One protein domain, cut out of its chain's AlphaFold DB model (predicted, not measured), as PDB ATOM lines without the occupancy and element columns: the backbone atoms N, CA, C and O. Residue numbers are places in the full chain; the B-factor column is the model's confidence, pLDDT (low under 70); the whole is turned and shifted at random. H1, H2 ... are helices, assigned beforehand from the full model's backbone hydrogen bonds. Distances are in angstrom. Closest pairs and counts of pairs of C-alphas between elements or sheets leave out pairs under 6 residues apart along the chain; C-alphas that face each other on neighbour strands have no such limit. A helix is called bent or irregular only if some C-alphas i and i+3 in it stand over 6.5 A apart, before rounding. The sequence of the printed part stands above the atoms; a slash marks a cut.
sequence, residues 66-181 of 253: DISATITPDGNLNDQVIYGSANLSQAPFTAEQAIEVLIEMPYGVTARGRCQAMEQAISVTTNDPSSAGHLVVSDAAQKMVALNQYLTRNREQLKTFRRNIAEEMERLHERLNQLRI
ATOM      1  N   ASP A  66      23.794 -14.544  14.938       80.12
ATOM      2  CA  ASP A  66      24.617 -15.521  15.637       80.12
ATOM      3  C   ASP A  66      25.645 -16.129  14.673       80.12
ATOM      4  O   ASP A  66      25.361 -17.029  13.882       80.12
ATOM      5  N   ILE A  67      26.855 -15.577  14.717       77.94
ATOM      6  CA  ILE A  67      28.031 -16.076  13.998       77.94
ATOM      7  C   ILE A  67      28.947 -16.906  14.906       77.94
ATOM      8  O   ILE A  67      29.974 -17.402  14.442       77.94
ATOM      9  N   SER A  68      28.602 -17.046  16.190       71.56
ATOM     10  CA  SER A  68      29.479 -17.637  17.203       71.56
ATOM     11  C   SER A  68      29.721 -19.126  16.961       71.56
ATOM     12  O   SER A  68      30.822 -19.613  17.190       71.56
ATOM     13  N   ALA A  69      28.744 -19.832  16.385       76.19
ATOM     14  CA  ALA A  69      28.900 -21.230  15.996       76.19
ATOM     15  C   ALA A  69      29.898 -21.432  14.836       76.19
ATOM     16  O   ALA A  69      30.473 -22.514  14.694       76.19
ATOM     17  N   THR A  70      30.123 -20.405  14.010       85.06
ATOM     18  CA  THR A  70      30.934 -20.508  12.785       85.06
ATOM     19  C   THR A  70      32.400 -20.128  12.986       85.06
ATOM     20  O   THR A  70      33.224 -20.402  12.117       85.06
ATOM     21  N   ILE A  71      32.752 -19.514  14.114       89.25
ATOM     22  CA  ILE A  71      34.133 -19.165  14.448       89.25
ATOM     23  C   ILE A  71      34.504 -19.924  15.719       89.25
ATOM     24  O   ILE A  71      33.871 -19.778  16.758       89.25
ATOM     25  N   THR A  72      35.526 -20.763  15.624       87.62
ATOM     26  CA  THR A  72      36.082 -21.491  16.770       87.62
ATOM     27  C   THR A  72      36.683 -20.521  17.801       87.62
ATOM     28  O   THR A  72      37.034 -19.394  17.443       87.62
ATOM     29  N   PRO A  73      36.864 -20.936  19.070       86.50
ATOM     30  CA  PRO A  73      37.486 -20.090  20.096       86.50
ATOM     31  C   PRO A  73      38.868 -19.540  19.709       86.50
ATOM     32  O   PRO A  73      39.230 -18.445  20.130       86.50
ATOM     33  N   ASP A  74      39.601 -20.259  18.856       89.38
ATOM     34  CA  ASP A  74      40.925 -19.867  18.361       89.38
ATOM     35  C   ASP A  74      40.865 -18.875  17.180       89.38
ATOM     36  O   ASP A  74      41.893 -18.503  16.616       89.38
ATOM     37  N   GLY A  75      39.666 -18.445  16.778       86.19
ATOM     38  CA  GLY A  75      39.444 -17.507  15.676       86.19
ATOM     39  C   GLY A  75      39.439 -18.146  14.286       86.19
ATOM     40  O   GLY A  75      39.298 -17.435  13.292       86.19
ATOM     41  N   ASN A  76      39.561 -19.473  14.195       89.44
ATOM     42  CA  ASN A  76      39.488 -20.201  12.929       89.44
ATOM     43  C   ASN A  76      38.041 -20.466  12.514       89.44
ATOM     44  O   ASN A  76      37.144 -20.560  13.355       89.44
ATOM     45  N   LEU A  77      37.826 -20.633  11.211       90.12
ATOM     46  CA  LEU A  77      36.526 -20.994  10.658       90.12
ATOM     47  C   LEU A  77      36.132 -22.410  11.101       90.12
ATOM     48  O   LEU A  77      36.935 -23.337  11.030       90.12
ATOM     49  N   ASN A  78      34.895 -22.581  11.557       92.44
ATOM     50  CA  ASN A  78      34.338 -23.892  11.860       92.44
ATOM     51  C   ASN A  78      33.736 -24.504  10.588       92.44
ATOM     52  O   ASN A  78      32.538 -24.379  10.310       92.44
ATOM     53  N   ASP A  79      34.590 -25.163   9.812       90.56
ATOM     54  CA  ASP A  79      34.232 -25.769   8.528       90.56
ATOM     55  C   ASP A  79      33.104 -26.801   8.650       90.56
ATOM     56  O   ASP A  79      32.250 -26.891   7.768       90.56
ATOM     57  N   GLN A  80      33.025 -27.526   9.772       90.38
ATOM     58  CA  GLN A  80      31.967 -28.514  10.005       90.38
ATOM     59  C   GLN A  80      30.579 -27.872  10.029       90.38
ATOM     60  O   GLN A  80      29.635 -28.413   9.454       90.38
ATOM     61  N   VAL A  81      30.452 -26.698  10.649       90.81
ATOM     62  CA  VAL A  81      29.179 -25.970  10.718       90.81
ATOM     63  C   VAL A  81      28.780 -25.462   9.334       90.81
ATOM     64  O   VAL A  81      27.625 -25.604   8.926       90.81
ATOM     65  N   ILE A  82      29.733 -24.928   8.567       91.25
ATOM     66  CA  ILE A  82      29.454 -24.391   7.229       91.25
ATOM     67  C   ILE A  82      29.098 -25.513   6.256       91.25
ATOM     68  O   ILE A  82      28.056 -25.448   5.600       91.25
ATOM     69  N   TYR A  83      29.927 -26.551   6.168       93.94
ATOM     70  CA  TYR A  83      29.717 -27.661   5.239       93.94
ATOM     71  C   TYR A  83      28.504 -28.503   5.634       93.94
ATOM     72  O   TYR A  83      27.746 -28.922   4.756       93.94
ATOM     73  N   GLY A  84      28.254 -28.662   6.939       91.31
ATOM     74  CA  GLY A  84      27.041 -29.281   7.464       91.31
ATOM     75  C   GLY A  84      25.782 -28.523   7.049       91.31
ATOM     76  O   GLY A  84      24.830 -29.132   6.573       91.31
ATOM     77  N   SER A  85      25.797 -27.185   7.104       91.00
ATOM     78  CA  SER A  85      24.662 -26.364   6.648       91.00
ATOM     79  C   SER A  85      24.380 -26.472   5.142       91.00
ATOM     80  O   SER A  85      23.261 -26.209   4.698       91.00
ATOM     81  N   ALA A  86      25.385 -26.864   4.357       92.94
ATOM     82  CA  ALA A  86      25.274 -27.114   2.923       92.94
ATOM     83  C   ALA A  86      24.986 -28.591   2.590       92.94
ATOM     84  O   ALA A  86      24.878 -28.929   1.412       92.94
ATOM     85  N   ASN A  87      24.832 -29.457   3.603       94.25
ATOM     86  CA  ASN A  87      24.623 -30.902   3.466       94.25
ATOM     87  C   ASN A  87      25.657 -31.580   2.549       94.25
ATOM     88  O   ASN A  87      25.313 -32.467   1.765       94.25
ATOM     89  N   LEU A  88      26.920 -31.146   2.613       93.19
ATOM     90  CA  LEU A  88      27.976 -31.750   1.805       93.19
ATOM     91  C   LEU A  88      28.311 -33.154   2.317       93.19
ATOM     92  O   LEU A  88      28.498 -33.371   3.515       93.19
ATOM     93  N   SER A  89      28.413 -34.109   1.396       91.25
ATOM     94  CA  SER A  89      28.898 -35.453   1.698       91.25
ATOM     95  C   SER A  89      30.397 -35.431   1.980       91.25
ATOM     96  O   SER A  89      31.151 -34.816   1.228       91.25
ATOM     97  N   GLN A  90      30.845 -36.157   3.003       90.19
ATOM     98  CA  GLN A  90      32.271 -36.299   3.279       90.19
ATOM     99  C   GLN A  90      32.937 -37.186   2.216       90.19
ATOM    100  O   GLN A  90      32.567 -38.349   2.048       90.19
ATOM    101  N   ALA A  91      33.916 -36.638   1.493       90.44
ATOM    102  CA  ALA A  91      34.728 -37.405   0.555       90.44
ATOM    103  C   ALA A  91      35.691 -38.364   1.294       90.44
ATOM    104  O   ALA A  91      36.130 -38.040   2.400       90.44
ATOM    105  N   PRO A  92      36.077 -39.512   0.693       90.12
ATOM    106  CA  PRO A  92      37.058 -40.436   1.283       90.12
ATOM    107  C   PRO A  92      38.429 -39.802   1.544       90.12
ATOM    108  O   PRO A  92      39.102 -40.156   2.507       90.12
ATOM    109  N   PHE A  93      38.827 -38.867   0.682       93.75
ATOM    110  CA  PHE A  93      39.983 -38.002   0.869       93.75
ATOM    111  C   PHE A  93      39.537 -36.572   0.569       93.75
ATOM    112  O   PHE A  93      39.069 -36.292  -0.539       93.75
ATOM    113  N   THR A  94      39.578 -35.699   1.572       94.81
ATOM    114  CA  THR A  94      38.964 -34.369   1.492       94.81
ATOM    115  C   THR A  94      39.931 -33.312   0.964       94.81
ATOM    116  O   THR A  94      41.153 -33.470   0.994       94.81
ATOM    117  N   ALA A  95      39.385 -32.192   0.496       94.75
ATOM    118  CA  ALA A  95      40.157 -31.028   0.089       94.75
ATOM    119  C   ALA A  95      41.054 -30.484   1.217       94.75
ATOM    120  O   ALA A  95      42.170 -30.055   0.938       94.75
ATOM    121  N   GLU A  96      40.623 -30.535   2.481       93.94
ATOM    122  CA  GLU A  96      41.425 -30.079   3.629       93.94
ATOM    123  C   GLU A  96      42.622 -30.996   3.862       93.94
ATOM    124  O   GLU A  96      43.730 -30.501   4.042       93.94
ATOM    125  N   GLN A  97      42.429 -32.316   3.773       94.06
ATOM    126  CA  GLN A  97      43.529 -33.282   3.857       94.06
ATOM    127  C   GLN A  97      44.532 -33.073   2.716       94.06
ATOM    128  O   GLN A  97      45.743 -33.128   2.923       94.06
ATOM    129  N   ALA A  98      44.047 -32.766   1.508       94.81
ATOM    130  CA  ALA A  98      44.915 -32.410   0.392       94.81
ATOM    131  C   ALA A  98      45.691 -31.103   0.654       94.81
ATOM    132  O   ALA A  98      46.869 -31.003   0.314       94.81
ATOM    133  N   ILE A  99      45.063 -30.097   1.269       94.69
ATOM    134  CA  ILE A  99      45.732 -28.848   1.660       94.69
ATOM    135  C   ILE A  99      46.806 -29.116   2.720       94.69
ATOM    136  O   ILE A  99      47.919 -28.621   2.566       94.69
ATOM    137  N   GLU A 100      46.511 -29.915   3.744       94.75
ATOM    138  CA  GLU A 100      47.454 -30.287   4.804       94.75
ATOM    139  C   GLU A 100      48.702 -30.958   4.218       94.75
ATOM    140  O   GLU A 100      49.816 -30.471   4.411       94.75
ATOM    141  N   VAL A 101      48.508 -31.963   3.359       95.12
ATOM    142  CA  VAL A 101      49.601 -32.632   2.638       95.12
ATOM    143  C   VAL A 101      50.417 -31.638   1.804       95.12
ATOM    144  O   VAL A 101      51.639 -31.741   1.755       95.12
ATOM    145  N   LEU A 102      49.786 -30.657   1.150       94.06
ATOM    146  CA  LEU A 102      50.497 -29.632   0.375       94.06
ATOM    147  C   LEU A 102      51.268 -28.633   1.250       94.06
ATOM    148  O   LEU A 102      52.311 -28.147   0.809       94.06
ATOM    149  N   ILE A 103      50.767 -28.313   2.445       96.06
ATOM    150  CA  ILE A 103      51.409 -27.399   3.402       96.06
ATOM    151  C   ILE A 103      52.639 -28.053   4.038       96.06
ATOM    152  O   ILE A 103      53.652 -27.382   4.226       96.06
ATOM    153  N   GLU A 104      52.582 -29.352   4.328       96.56
ATOM    154  CA  GLU A 104      53.696 -30.103   4.919       96.56
ATOM    155  C   GLU A 104      54.868 -30.327   3.948       96.56
ATOM    156  O   GLU A 104      55.981 -30.660   4.368       96.56
ATOM    157  N   MET A 105      54.660 -30.136   2.640       95.12
ATOM    158  CA  MET A 105      55.722 -30.329   1.652       95.12
ATOM    159  C   MET A 105      56.820 -29.255   1.754       95.12
ATOM    160  O   MET A 105      56.524 -28.060   1.825       95.12
ATOM    161  N   PRO A 106      58.109 -29.638   1.637       95.69
ATOM    162  CA  PRO A 106      59.207 -28.681   1.611       95.69
ATOM    163  C   PRO A 106      59.079 -27.658   0.476       95.69
ATOM    164  O   PRO A 106      58.749 -27.990  -0.670       95.69
ATOM    165  N   TYR A 107      59.450 -26.409   0.758       93.00
ATOM    166  CA  TYR A 107      59.634 -25.405  -0.286       93.00
ATOM    167  C   TYR A 107      60.707 -25.879  -1.284       93.00
ATOM    168  O   TYR A 107      61.798 -26.284  -0.891       93.00
ATOM    169  N   GLY A 108      60.403 -25.838  -2.584       91.88
ATOM    170  CA  GLY A 108      61.323 -26.265  -3.652       91.88
ATOM    171  C   GLY A 108      61.020 -27.635  -4.269       91.88
ATOM    172  O   GLY A 108      61.654 -28.004  -5.260       91.88
ATOM    173  N   VAL A 109      60.022 -28.370  -3.766       96.06
ATOM    174  CA  VAL A 109      59.522 -29.568  -4.457       96.06
ATOM    175  C   VAL A 109      58.910 -29.166  -5.803       96.06
ATOM    176  O   VAL A 109      58.071 -28.266  -5.892       96.06
ATOM    177  N   THR A 110      59.339 -29.837  -6.875       96.75
ATOM    178  CA  THR A 110      58.804 -29.598  -8.223       96.75
ATOM    179  C   THR A 110      57.308 -29.914  -8.283       96.75
ATOM    180  O   THR A 110      56.819 -30.765  -7.545       96.75
ATOM    181  N   ALA A 111      56.564 -29.288  -9.203       92.69
ATOM    182  CA  ALA A 111      55.132 -29.566  -9.366       92.69
ATOM    183  C   ALA A 111      54.841 -31.069  -9.538       92.69
ATOM    184  O   ALA A 111      53.938 -31.594  -8.895       92.69
ATOM    185  N   ARG A 112      55.675 -31.770 -10.317       93.31
ATOM    186  CA  ARG A 112      55.594 -33.224 -10.490       93.31
ATOM    187  C   ARG A 112      55.806 -33.984  -9.180       93.31
ATOM    188  O   ARG A 112      55.057 -34.913  -8.909       93.31
ATOM    189  N   GLY A 113      56.797 -33.587  -8.378       94.25
ATOM    190  CA  GLY A 113      57.040 -34.191  -7.065       94.25
ATOM    191  C   GLY A 113      55.851 -34.018  -6.118       94.25
ATOM    192  O   GLY A 113      55.475 -34.964  -5.437       94.25
ATOM    193  N   ARG A 114      55.193 -32.851  -6.148       92.88
ATOM    194  CA  ARG A 114      53.974 -32.605  -5.361       92.88
ATOM    195  C   ARG A 114      52.805 -33.479  -5.812       92.88
ATOM    196  O   ARG A 114      52.113 -34.036  -4.970       92.88
ATOM    197  N   CYS A 115      52.613 -33.647  -7.123       89.88
ATOM    198  CA  CYS A 115      51.594 -34.555  -7.655       89.88
ATOM    199  C   CYS A 115      51.843 -36.005  -7.223       89.88
ATOM    200  O   CYS A 115      50.915 -36.656  -6.765       89.88
ATOM    201  N   GLN A 116      53.087 -36.485  -7.297       92.19
ATOM    202  CA  GLN A 116      53.433 -37.847  -6.874       92.19
ATOM    203  C   GLN A 116      53.215 -38.068  -5.375       92.19
ATOM    204  O   GLN A 116      52.680 -39.098  -4.979       92.19
ATOM    205  N   ALA A 117      53.601 -37.102  -4.538       92.25
ATOM    206  CA  ALA A 117      53.351 -37.171  -3.101       92.25
ATOM    207  C   ALA A 117      51.844 -37.170  -2.784       92.25
ATOM    208  O   ALA A 117      51.391 -37.941  -1.943       92.25
ATOM    209  N   MET A 118      51.055 -36.368  -3.509       94.12
ATOM    210  CA  MET A 118      49.595 -36.360  -3.387       94.12
ATOM    211  C   MET A 118      48.967 -37.692  -3.821       94.12
ATOM    212  O   MET A 118      48.131 -38.232  -3.107       94.12
ATOM    213  N   GLU A 119      49.387 -38.255  -4.957       91.06
ATOM    214  CA  GLU A 119      48.938 -39.575  -5.428       91.06
ATOM    215  C   GLU A 119      49.232 -40.670  -4.395       91.06
ATOM    216  O   GLU A 119      48.381 -41.522  -4.137       91.06
ATOM    217  N   GLN A 120      50.409 -40.628  -3.763       92.38
ATOM    218  CA  GLN A 120      50.764 -41.555  -2.691       92.38
ATOM    219  C   GLN A 120      49.858 -41.379  -1.469       92.38
ATOM    220  O   GLN A 120      49.309 -42.371  -0.993       92.38
ATOM    221  N   ALA A 121      49.645 -40.147  -0.999       92.81
ATOM    222  CA  ALA A 121      48.756 -39.866   0.131       92.81
ATOM    223  C   ALA A 121      47.326 -40.366  -0.127       92.81
ATOM    224  O   ALA A 121      46.733 -41.039   0.715       92.81
ATOM    225  N   ILE A 122      46.812 -40.115  -1.331       91.88
ATOM    226  CA  ILE A 122      45.515 -40.604  -1.796       91.88
ATOM    227  C   ILE A 122      45.460 -42.139  -1.802       91.88
ATOM    228  O   ILE A 122      44.498 -42.724  -1.319       91.88
ATOM    229  N   SER A 123      46.493 -42.808  -2.318       90.56
ATOM    230  CA  SER A 123      46.511 -44.275  -2.405       90.56
ATOM    231  C   SER A 123      46.511 -44.981  -1.047       90.56
ATOM    232  O   SER A 123      46.114 -46.139  -0.961       90.56
ATOM    233  N   VAL A 124      46.949 -44.295   0.012       92.38
ATOM    234  CA  VAL A 124      46.920 -44.819   1.385       92.38
ATOM    235  C   VAL A 124      45.520 -44.702   1.992       92.38
ATOM    236  O   VAL A 124      45.138 -45.535   2.812       92.38
ATOM    237  N   THR A 125      44.751 -43.685   1.603       89.69
ATOM    238  CA  THR A 125      43.431 -43.395   2.180       89.69
ATOM    239  C   THR A 125      42.281 -44.010   1.391       89.69
ATOM    240  O   THR A 125      41.233 -44.298   1.972       89.69
ATOM    241  N   THR A 126      42.455 -44.251   0.089       89.62
ATOM    242  CA  THR A 126      41.406 -44.789  -0.781       89.62
ATOM    243  C   THR A 126      41.801 -46.129  -1.400       89.62
ATOM    244  O   THR A 126      42.927 -46.342  -1.837       89.62
ATOM    245  N   ASN A 127      40.833 -47.048  -1.500       89.38
ATOM    246  CA  ASN A 127      41.034 -48.339  -2.175       89.38
ATOM    247  C   ASN A 127      41.114 -48.208  -3.711       89.38
ATOM    248  O   ASN A 127      41.478 -49.165  -4.390       89.38
ATOM    249  N   ASP A 128      40.759 -47.041  -4.256       88.12
ATOM    250  CA  ASP A 128      40.856 -46.725  -5.679       88.12
ATOM    251  C   ASP A 128      41.540 -45.355  -5.871       88.12
ATOM    252  O   ASP A 128      40.881 -44.308  -5.829       88.12
ATOM    253  N   PRO A 129      42.868 -45.330  -6.073       80.38
ATOM    254  CA  PRO A 129      43.614 -44.089  -6.253       80.38
ATOM    255  C   PRO A 129      43.305 -43.403  -7.588       80.38
ATOM    256  O   PRO A 129      43.543 -42.204  -7.730       80.38
ATOM    257  N   SER A 130      42.769 -44.133  -8.572       80.69
ATOM    258  CA  SER A 130      42.557 -43.608  -9.923       80.69
ATOM    259  C   SER A 130      41.385 -42.625 -10.001       80.69
ATOM    260  O   SER A 130      41.453 -41.634 -10.731       80.69
ATOM    261  N   SER A 131      40.337 -42.843  -9.202       82.31
ATOM    262  CA  SER A 131      39.174 -41.953  -9.111       82.31
ATOM    263  C   SER A 131      39.349 -40.828  -8.090       82.31
ATOM    264  O   SER A 131      38.715 -39.774  -8.200       82.31
ATOM    265  N   ALA A 132      40.243 -41.000  -7.118       82.00
ATOM    266  CA  ALA A 132      40.344 -40.103  -5.976       82.00
ATOM    267  C   ALA A 132      40.822 -38.683  -6.323       82.00
ATOM    268  O   ALA A 132      40.329 -37.728  -5.728       82.00
ATOM    269  N   GLY A 133      41.666 -38.495  -7.345       85.00
ATOM    270  CA  GLY A 133      42.037 -37.149  -7.802       85.00
ATOM    271  C   GLY A 133      40.829 -36.307  -8.250       85.00
ATOM    272  O   GLY A 133      40.715 -35.136  -7.891       85.00
ATOM    273  N   HIS A 134      39.881 -36.913  -8.972       88.94
ATOM    274  CA  HIS A 134      38.642 -36.237  -9.373       88.94
ATOM    275  C   HIS A 134      37.723 -35.975  -8.170       88.94
ATOM    276  O   HIS A 134      37.065 -34.936  -8.114       88.94
ATOM    277  N   LEU A 135      37.693 -36.887  -7.192       88.81
ATOM    278  CA  LEU A 135      36.902 -36.716  -5.971       88.81
ATOM    279  C   LEU A 135      37.383 -35.523  -5.139       88.81
ATOM    280  O   LEU A 135      36.546 -34.737  -4.712       88.81
ATOM    281  N   VAL A 136      38.698 -35.320  -4.991       92.31
ATOM    282  CA  VAL A 136      39.253 -34.155  -4.274       92.31
ATOM    283  C   VAL A 136      38.882 -32.849  -4.965       92.31
ATOM    284  O   VAL A 136      38.462 -31.897  -4.313       92.31
ATOM    285  N   VAL A 137      39.013 -32.790  -6.293       92.69
ATOM    286  CA  VAL A 137      38.646 -31.591  -7.063       92.69
ATOM    287  C   VAL A 137      37.146 -31.318  -6.954       92.69
ATOM    288  O   VAL A 137      36.739 -30.167  -6.797       92.69
ATOM    289  N   SER A 138      36.321 -32.364  -7.009       93.81
ATOM    290  CA  SER A 138      34.872 -32.242  -6.859       93.81
ATOM    291  C   SER A 138      34.478 -31.777  -5.452       93.81
ATOM    292  O   SER A 138      33.656 -30.869  -5.343       93.81
ATOM    293  N   ASP A 139      35.088 -32.333  -4.403       95.00
ATOM    294  CA  ASP A 139      34.903 -31.932  -3.002       95.00
ATOM    295  C   ASP A 139      35.313 -30.467  -2.786       95.00
ATOM    296  O   ASP A 139      34.527 -29.667  -2.278       95.00
ATOM    297  N   ALA A 140      36.489 -30.072  -3.284       95.75
ATOM    298  CA  ALA A 140      36.959 -28.690  -3.235       95.75
ATOM    299  C   ALA A 140      35.982 -27.731  -3.934       95.75
ATOM    300  O   ALA A 140      35.630 -26.688  -3.382       95.75
ATOM    301  N   ALA A 141      35.490 -28.086  -5.127       96.25
ATOM    302  CA  ALA A 141      34.523 -27.272  -5.856       96.25
ATOM    303  C   ALA A 141      33.198 -27.120  -5.090       96.25
ATOM    304  O   ALA A 141      32.675 -26.009  -4.981       96.25
ATOM    305  N   GLN A 142      32.669 -28.205  -4.517       95.81
ATOM    306  CA  GLN A 142      31.445 -28.170  -3.711       95.81
ATOM    307  C   GLN A 142      31.611 -27.295  -2.463       95.81
ATOM    308  O   GLN A 142      30.762 -26.443  -2.190       95.81
ATOM    309  N   LYS A 143      32.733 -27.428  -1.751       95.25
ATOM    310  CA  LYS A 143      33.053 -26.607  -0.575       95.25
ATOM    311  C   LYS A 143      33.242 -25.140  -0.914       95.25
ATOM    312  O   LYS A 143      32.736 -24.281  -0.196       95.25
ATOM    313  N   MET A 144      33.878 -24.824  -2.043       95.75
ATOM    314  CA  MET A 144      33.969 -23.448  -2.534       95.75
ATOM    315  C   MET A 144      32.587 -22.849  -2.810       95.75
ATOM    316  O   MET A 144      32.339 -21.689  -2.470       95.75
ATOM    317  N   VAL A 145      31.671 -23.612  -3.412       96.31
ATOM    318  CA  VAL A 145      30.290 -23.154  -3.620       96.31
ATOM    319  C   VAL A 145      29.592 -22.929  -2.275       96.31
ATOM    320  O   VAL A 145      29.013 -21.860  -2.080       96.31
ATOM    321  N   ALA A 146      29.701 -23.868  -1.331       94.25
ATOM    322  CA  ALA A 146      29.112 -23.745   0.003       94.25
ATOM    323  C   ALA A 146      29.640 -22.520   0.770       94.25
ATOM    324  O   ALA A 146      28.851 -21.743   1.312       94.25
ATOM    325  N   LEU A 147      30.954 -22.280   0.749       94.62
ATOM    326  CA  LEU A 147      31.575 -21.101   1.360       94.62
ATOM    327  C   LEU A 147      31.065 -19.800   0.735       94.62
ATOM    328  O   LEU A 147      30.709 -18.866   1.452       94.62
ATOM    329  N   ASN A 148      30.974 -19.728  -0.594       94.94
ATOM    330  CA  ASN A 148      30.459 -18.538  -1.275       94.94
ATOM    331  C   ASN A 148      28.980 -18.275  -0.956       94.94
ATOM    332  O   ASN A 148      28.587 -17.121  -0.755       94.94
ATOM    333  N   GLN A 149      28.164 -19.326  -0.874       94.06
ATOM    334  CA  GLN A 149      26.767 -19.217  -0.457       94.06
ATOM    335  C   GLN A 149      26.657 -18.727   0.988       94.06
ATOM    336  O   GLN A 149      25.897 -17.796   1.257       94.06
ATOM    337  N   TYR A 150      27.455 -19.287   1.901       92.56
ATOM    338  CA  TYR A 150      27.516 -18.848   3.293       92.56
ATOM    339  C   TYR A 150      27.911 -17.369   3.404       92.56
ATOM    340  O   TYR A 150      27.214 -16.590   4.054       92.56
ATOM    341  N   LEU A 151      28.970 -16.942   2.706       92.50
ATOM    342  CA  LEU A 151      29.409 -15.544   2.684       92.50
ATOM    343  C   LEU A 151      28.337 -14.604   2.128       92.50
ATOM    344  O   LEU A 151      28.167 -13.497   2.638       92.50
ATOM    345  N   THR A 152      27.614 -15.028   1.094       95.00
ATOM    346  CA  THR A 152      26.519 -14.243   0.510       95.00
ATOM    347  C   THR A 152      25.383 -14.076   1.513       95.00
ATOM    348  O   THR A 152      24.996 -12.945   1.806       95.00
ATOM    349  N   ARG A 153      24.930 -15.175   2.128       93.00
ATOM    350  CA  ARG A 153      23.875 -15.160   3.149       93.00
ATOM    351  C   ARG A 153      24.263 -14.297   4.351       93.00
ATOM    352  O   ARG A 153      23.466 -13.478   4.793       93.00
ATOM    353  N   ASN A 154      25.495 -14.423   4.840       92.12
ATOM    354  CA  ASN A 154      25.985 -13.628   5.966       92.12
ATOM    355  C   ASN A 154      26.044 -12.126   5.617       92.12
ATOM    356  O   ASN A 154      25.625 -11.276   6.399       92.12
ATOM    357  N   ARG A 155      26.479 -11.766   4.400       94.38
ATOM    358  CA  ARG A 155      26.445 -10.367   3.931       94.38
ATOM    359  C   ARG A 155      25.025  -9.811   3.868       94.38
ATOM    360  O   ARG A 155      24.818  -8.655   4.234       94.38
ATOM    361  N   GLU A 156      24.063 -10.604   3.410       94.12
ATOM    362  CA  GLU A 156      22.650 -10.217   3.380       94.12
ATOM    363  C   GLU A 156      22.076 -10.051   4.789       94.12
ATOM    364  O   GLU A 156      21.457  -9.026   5.069       94.12
ATOM    365  N   GLN A 157      22.350 -10.990   5.698       90.12
ATOM    366  CA  GLN A 157      21.965 -10.886   7.108       90.12
ATOM    367  C   GLN A 157      22.548  -9.625   7.751       90.12
ATOM    368  O   GLN A 157      21.810  -8.853   8.358       90.12
ATOM    369  N   LEU A 158      23.839  -9.352   7.546       91.31
ATOM    370  CA  LEU A 158      24.490  -8.150   8.062       91.31
ATOM    371  C   LEU A 158      23.890  -6.868   7.468       91.31
ATOM    372  O   LEU A 158      23.746  -5.870   8.173       91.31
ATOM    373  N   LYS A 159      23.538  -6.874   6.179       94.75
ATOM    374  CA  LYS A 159      22.871  -5.740   5.527       94.75
ATOM    375  C   LYS A 159      21.499  -5.479   6.151       94.75
ATOM    376  O   LYS A 159      21.197  -4.329   6.460       94.75
ATOM    377  N   THR A 160      20.701  -6.524   6.356       91.75
ATOM    378  CA  THR A 160      19.384  -6.431   7.001       91.75
ATOM    379  C   THR A 160      19.513  -5.954   8.441       91.75
ATOM    380  O   THR A 160      18.852  -4.991   8.811       91.75
ATOM    381  N   PHE A 161      20.426  -6.540   9.216       92.00
ATOM    382  CA  PHE A 161      20.706  -6.127  10.589       92.00
ATOM    383  C   PHE A 161      21.085  -4.643  10.671       92.00
ATOM    384  O   PHE A 161      20.487  -3.886  11.427       92.00
ATOM    385  N   ARG A 162      22.021  -4.184   9.828       94.62
ATOM    386  CA  ARG A 162      22.413  -2.765   9.769       94.62
ATOM    387  C   ARG A 162      21.249  -1.844   9.427       94.62
ATOM    388  O   ARG A 162      21.166  -0.762   9.993       94.62
ATOM    389  N   ARG A 163      20.379  -2.256   8.501       96.12
ATOM    390  CA  ARG A 163      19.178  -1.491   8.154       96.12
ATOM    391  C   ARG A 163      18.233  -1.392   9.353       96.12
ATOM    392  O   ARG A 163      17.843  -0.284   9.688       96.12
ATOM    393  N   ASN A 164      17.937  -2.508  10.018       93.06
ATOM    394  CA  ASN A 164      17.047  -2.532  11.181       93.06
ATOM    395  C   ASN A 164      17.585  -1.648  12.321       93.06
ATOM    396  O   ASN A 164      16.844  -0.852  12.887       93.06
ATOM    397  N   ILE A 165      18.890  -1.727  12.615       94.56
ATOM    398  CA  ILE A 165      19.535  -0.860  13.611       94.56
ATOM    399  C   ILE A 165      19.435   0.617  13.209       94.56
ATOM    400  O   ILE A 165      19.161   1.458  14.059       94.56
ATOM    401  N   ALA A 166      19.638   0.951  11.931       96.19
ATOM    402  CA  ALA A 166      19.521   2.329  11.458       96.19
ATOM    403  C   ALA A 166      18.086   2.872  11.583       96.19
ATOM    404  O   ALA A 166      17.904   4.010  12.007       96.19
ATOM    405  N   GLU A 167      17.079   2.060  11.256       96.19
ATOM    406  CA  GLU A 167      15.662   2.410  11.419       96.19
ATOM    407  C   GLU A 167      15.305   2.637  12.898       96.19
ATOM    408  O   GLU A 167      14.668   3.637  13.231       96.19
ATOM    409  N   GLU A 168      15.772   1.774  13.804       95.25
ATOM    410  CA  GLU A 168      15.529   1.946  15.241       95.25
ATOM    411  C   GLU A 168      16.268   3.169  15.808       95.25
ATOM    412  O   GLU A 168      15.717   3.905  16.626       95.25
ATOM    413  N   MET A 169      17.490   3.451  15.340       95.25
ATOM    414  CA  MET A 169      18.205   4.678  15.703       95.25
ATOM    415  C   MET A 169      17.432   5.935  15.291       95.25
ATOM    416  O   MET A 169      17.346   6.872  16.086       95.25
ATOM    417  N   GLU A 170      16.860   5.956  14.087       97.44
ATOM    418  CA  GLU A 170      16.046   7.078  13.607       97.44
ATOM    419  C   GLU A 170      14.785   7.250  14.464       97.44
ATOM    420  O   GLU A 170      14.483   8.350  14.927       97.44
ATOM    421  N   ARG A 171      14.099   6.148  14.781       97.56
ATOM    422  CA  ARG A 171      12.925   6.153  15.661       97.56
ATOM    423  C   ARG A 171      13.243   6.697  17.057       97.56
ATOM    424  O   ARG A 171      12.489   7.504  17.604       97.56
ATOM    425  N   LEU A 172      14.352   6.258  17.654       95.88
ATOM    426  CA  LEU A 172      14.802   6.757  18.955       95.88
ATOM    427  C   LEU A 172      15.175   8.243  18.889       95.88
ATOM    428  O   LEU A 172      14.890   8.985  19.831       95.88
ATOM    429  N   HIS A 173      15.767   8.690  17.779       97.44
ATOM    430  CA  HIS A 173      16.080  10.097  17.552       97.44
ATOM    431  C   HIS A 173      14.816  10.963  17.470       97.44
ATOM    432  O   HIS A 173      14.737  12.000  18.131       97.44
ATOM    433  N   GLU A 174      13.797  10.514  16.735       97.75
ATOM    434  CA  GLU A 174      12.504  11.195  16.653       97.75
ATOM    435  C   GLU A 174      11.843  11.313  18.033       97.75
ATOM    436  O   GLU A 174      11.436  12.405  18.438       97.75
ATOM    437  N   ARG A 175      11.821  10.224  18.812       97.31
ATOM    438  CA  ARG A 175      11.288  10.231  20.183       97.31
ATOM    439  C   ARG A 175      12.033  11.209  21.092       97.31
ATOM    440  O   ARG A 175      11.411  11.895  21.901       97.31
ATOM    441  N   LEU A 176      13.357  11.286  20.972       96.00
ATOM    442  CA  LEU A 176      14.169  12.232  21.737       96.00
ATOM    443  C   LEU A 176      13.820  13.681  21.370       96.00
ATOM    444  O   LEU A 176      13.688  14.520  22.259       96.00
ATOM    445  N   ASN A 177      13.614  13.971  20.085       97.88
ATOM    446  CA  ASN A 177      13.198  15.298  19.629       97.88
ATOM    447  C   ASN A 177      11.798  15.672  20.142       97.88
ATOM    448  O   ASN A 177      11.609  16.795  20.602       97.88
ATOM    449  N   GLN A 178      10.848  14.733  20.154       97.50
ATOM    450  CA  GLN A 178       9.521  14.952  20.745       97.50
ATOM    451  C   GLN A 178       9.609  15.290  22.240       97.50
ATOM    452  O   GLN A 178       8.971  16.231  22.704       97.50
ATOM    453  N   LEU A 179      10.440  14.564  22.995       97.12
ATOM    454  CA  LEU A 179      10.645  14.839  24.419       97.12
ATOM    455  C   LEU A 179      11.278  16.212  24.663       97.12
ATOM    456  O   LEU A 179      10.910  16.879  25.623       97.12
ATOM    457  N   ARG A 180      12.192  16.662  23.794       98.06
ATOM    458  CA  ARG A 180      12.764  18.015  23.883       98.06
ATOM    459  C   ARG A 180      11.705  19.098  23.718       98.06
ATOM    460  O   ARG A 180      11.672  20.009  24.534       98.06
ATOM    461  N   ILE A 181      10.813  18.956  22.737       98.00
ATOM    462  CA  ILE A 181       9.704  19.902  22.532       98.00
ATOM    463  C   ILE A 181       8.837  19.989  23.794       98.00
ATOM    464  O   ILE A 181       8.558  21.085  24.265       98.00
TER     465      ILE A 181
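AT A GLANCE: This is residues 66 to 181 of the 253 residues of an uncharacterized protein of Armatimonas rosea (UniProt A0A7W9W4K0). One very long helix, H4, makes the length; short helices H1, H2 and H3 pack crosswise on its first half, and residues 155 to 181 stick out as a bare arm. The 116 printed residues hold four named helices, H1 to H4 in chain order, and no named strand: all helix. The whole is extended, radius of gyration of the C-alphas 22.9 A, spanning 78 by 31 by 23 A.

IN THESE COORDINATES: After residues 66 to 78, H1 is residues 79 to 85, from C-alpha 79 at (34.232, -25.769, 8.528). H2 is residues 95 to 104, H3 residues 111 to 125, 21.5 A long. H4, residues 129 to 181, runs 77.9 A to C-alpha 181 at (9.704, 19.902, 22.532); it is only just irregular, C-alphas 130 and 133 being 6.8 A apart.

HOW THE PARTS SIT: H4, the hub, touches H1 with residues 143 to 150 alone, about perpendicular at 79 degrees; closest C-alphas Tyr 83 and Ala 146, 6.6 A. Its residues 136 to 140 alone touch H2, at 78 degrees, about perpendicular; closest C-alphas Ala 95 and Ala 140, 5.2 A. Residues 129 to 133 alone touch H3 residues 119 to 123, about perpendicular at 87 degrees; closest C-alphas Ser 123 and Pro 129, 4.8 A. H2 touches H3 at a steep tilt of 55 degrees, opposite ways; closest C-alphas Val 101 and Met 118, 7.1 A. H1 is apart from H2 and H3. Every O i to N i+4 pair is within hydrogen-bond range in H1, H2 and H3; in H4, 47 of 49.

THE WHOLE: The farthest C-alphas, Asn 127 and Ile 181, are 79.0 A apart. The printed part has no cut, no link is long, and no printed residue is under 70 in pLDDT.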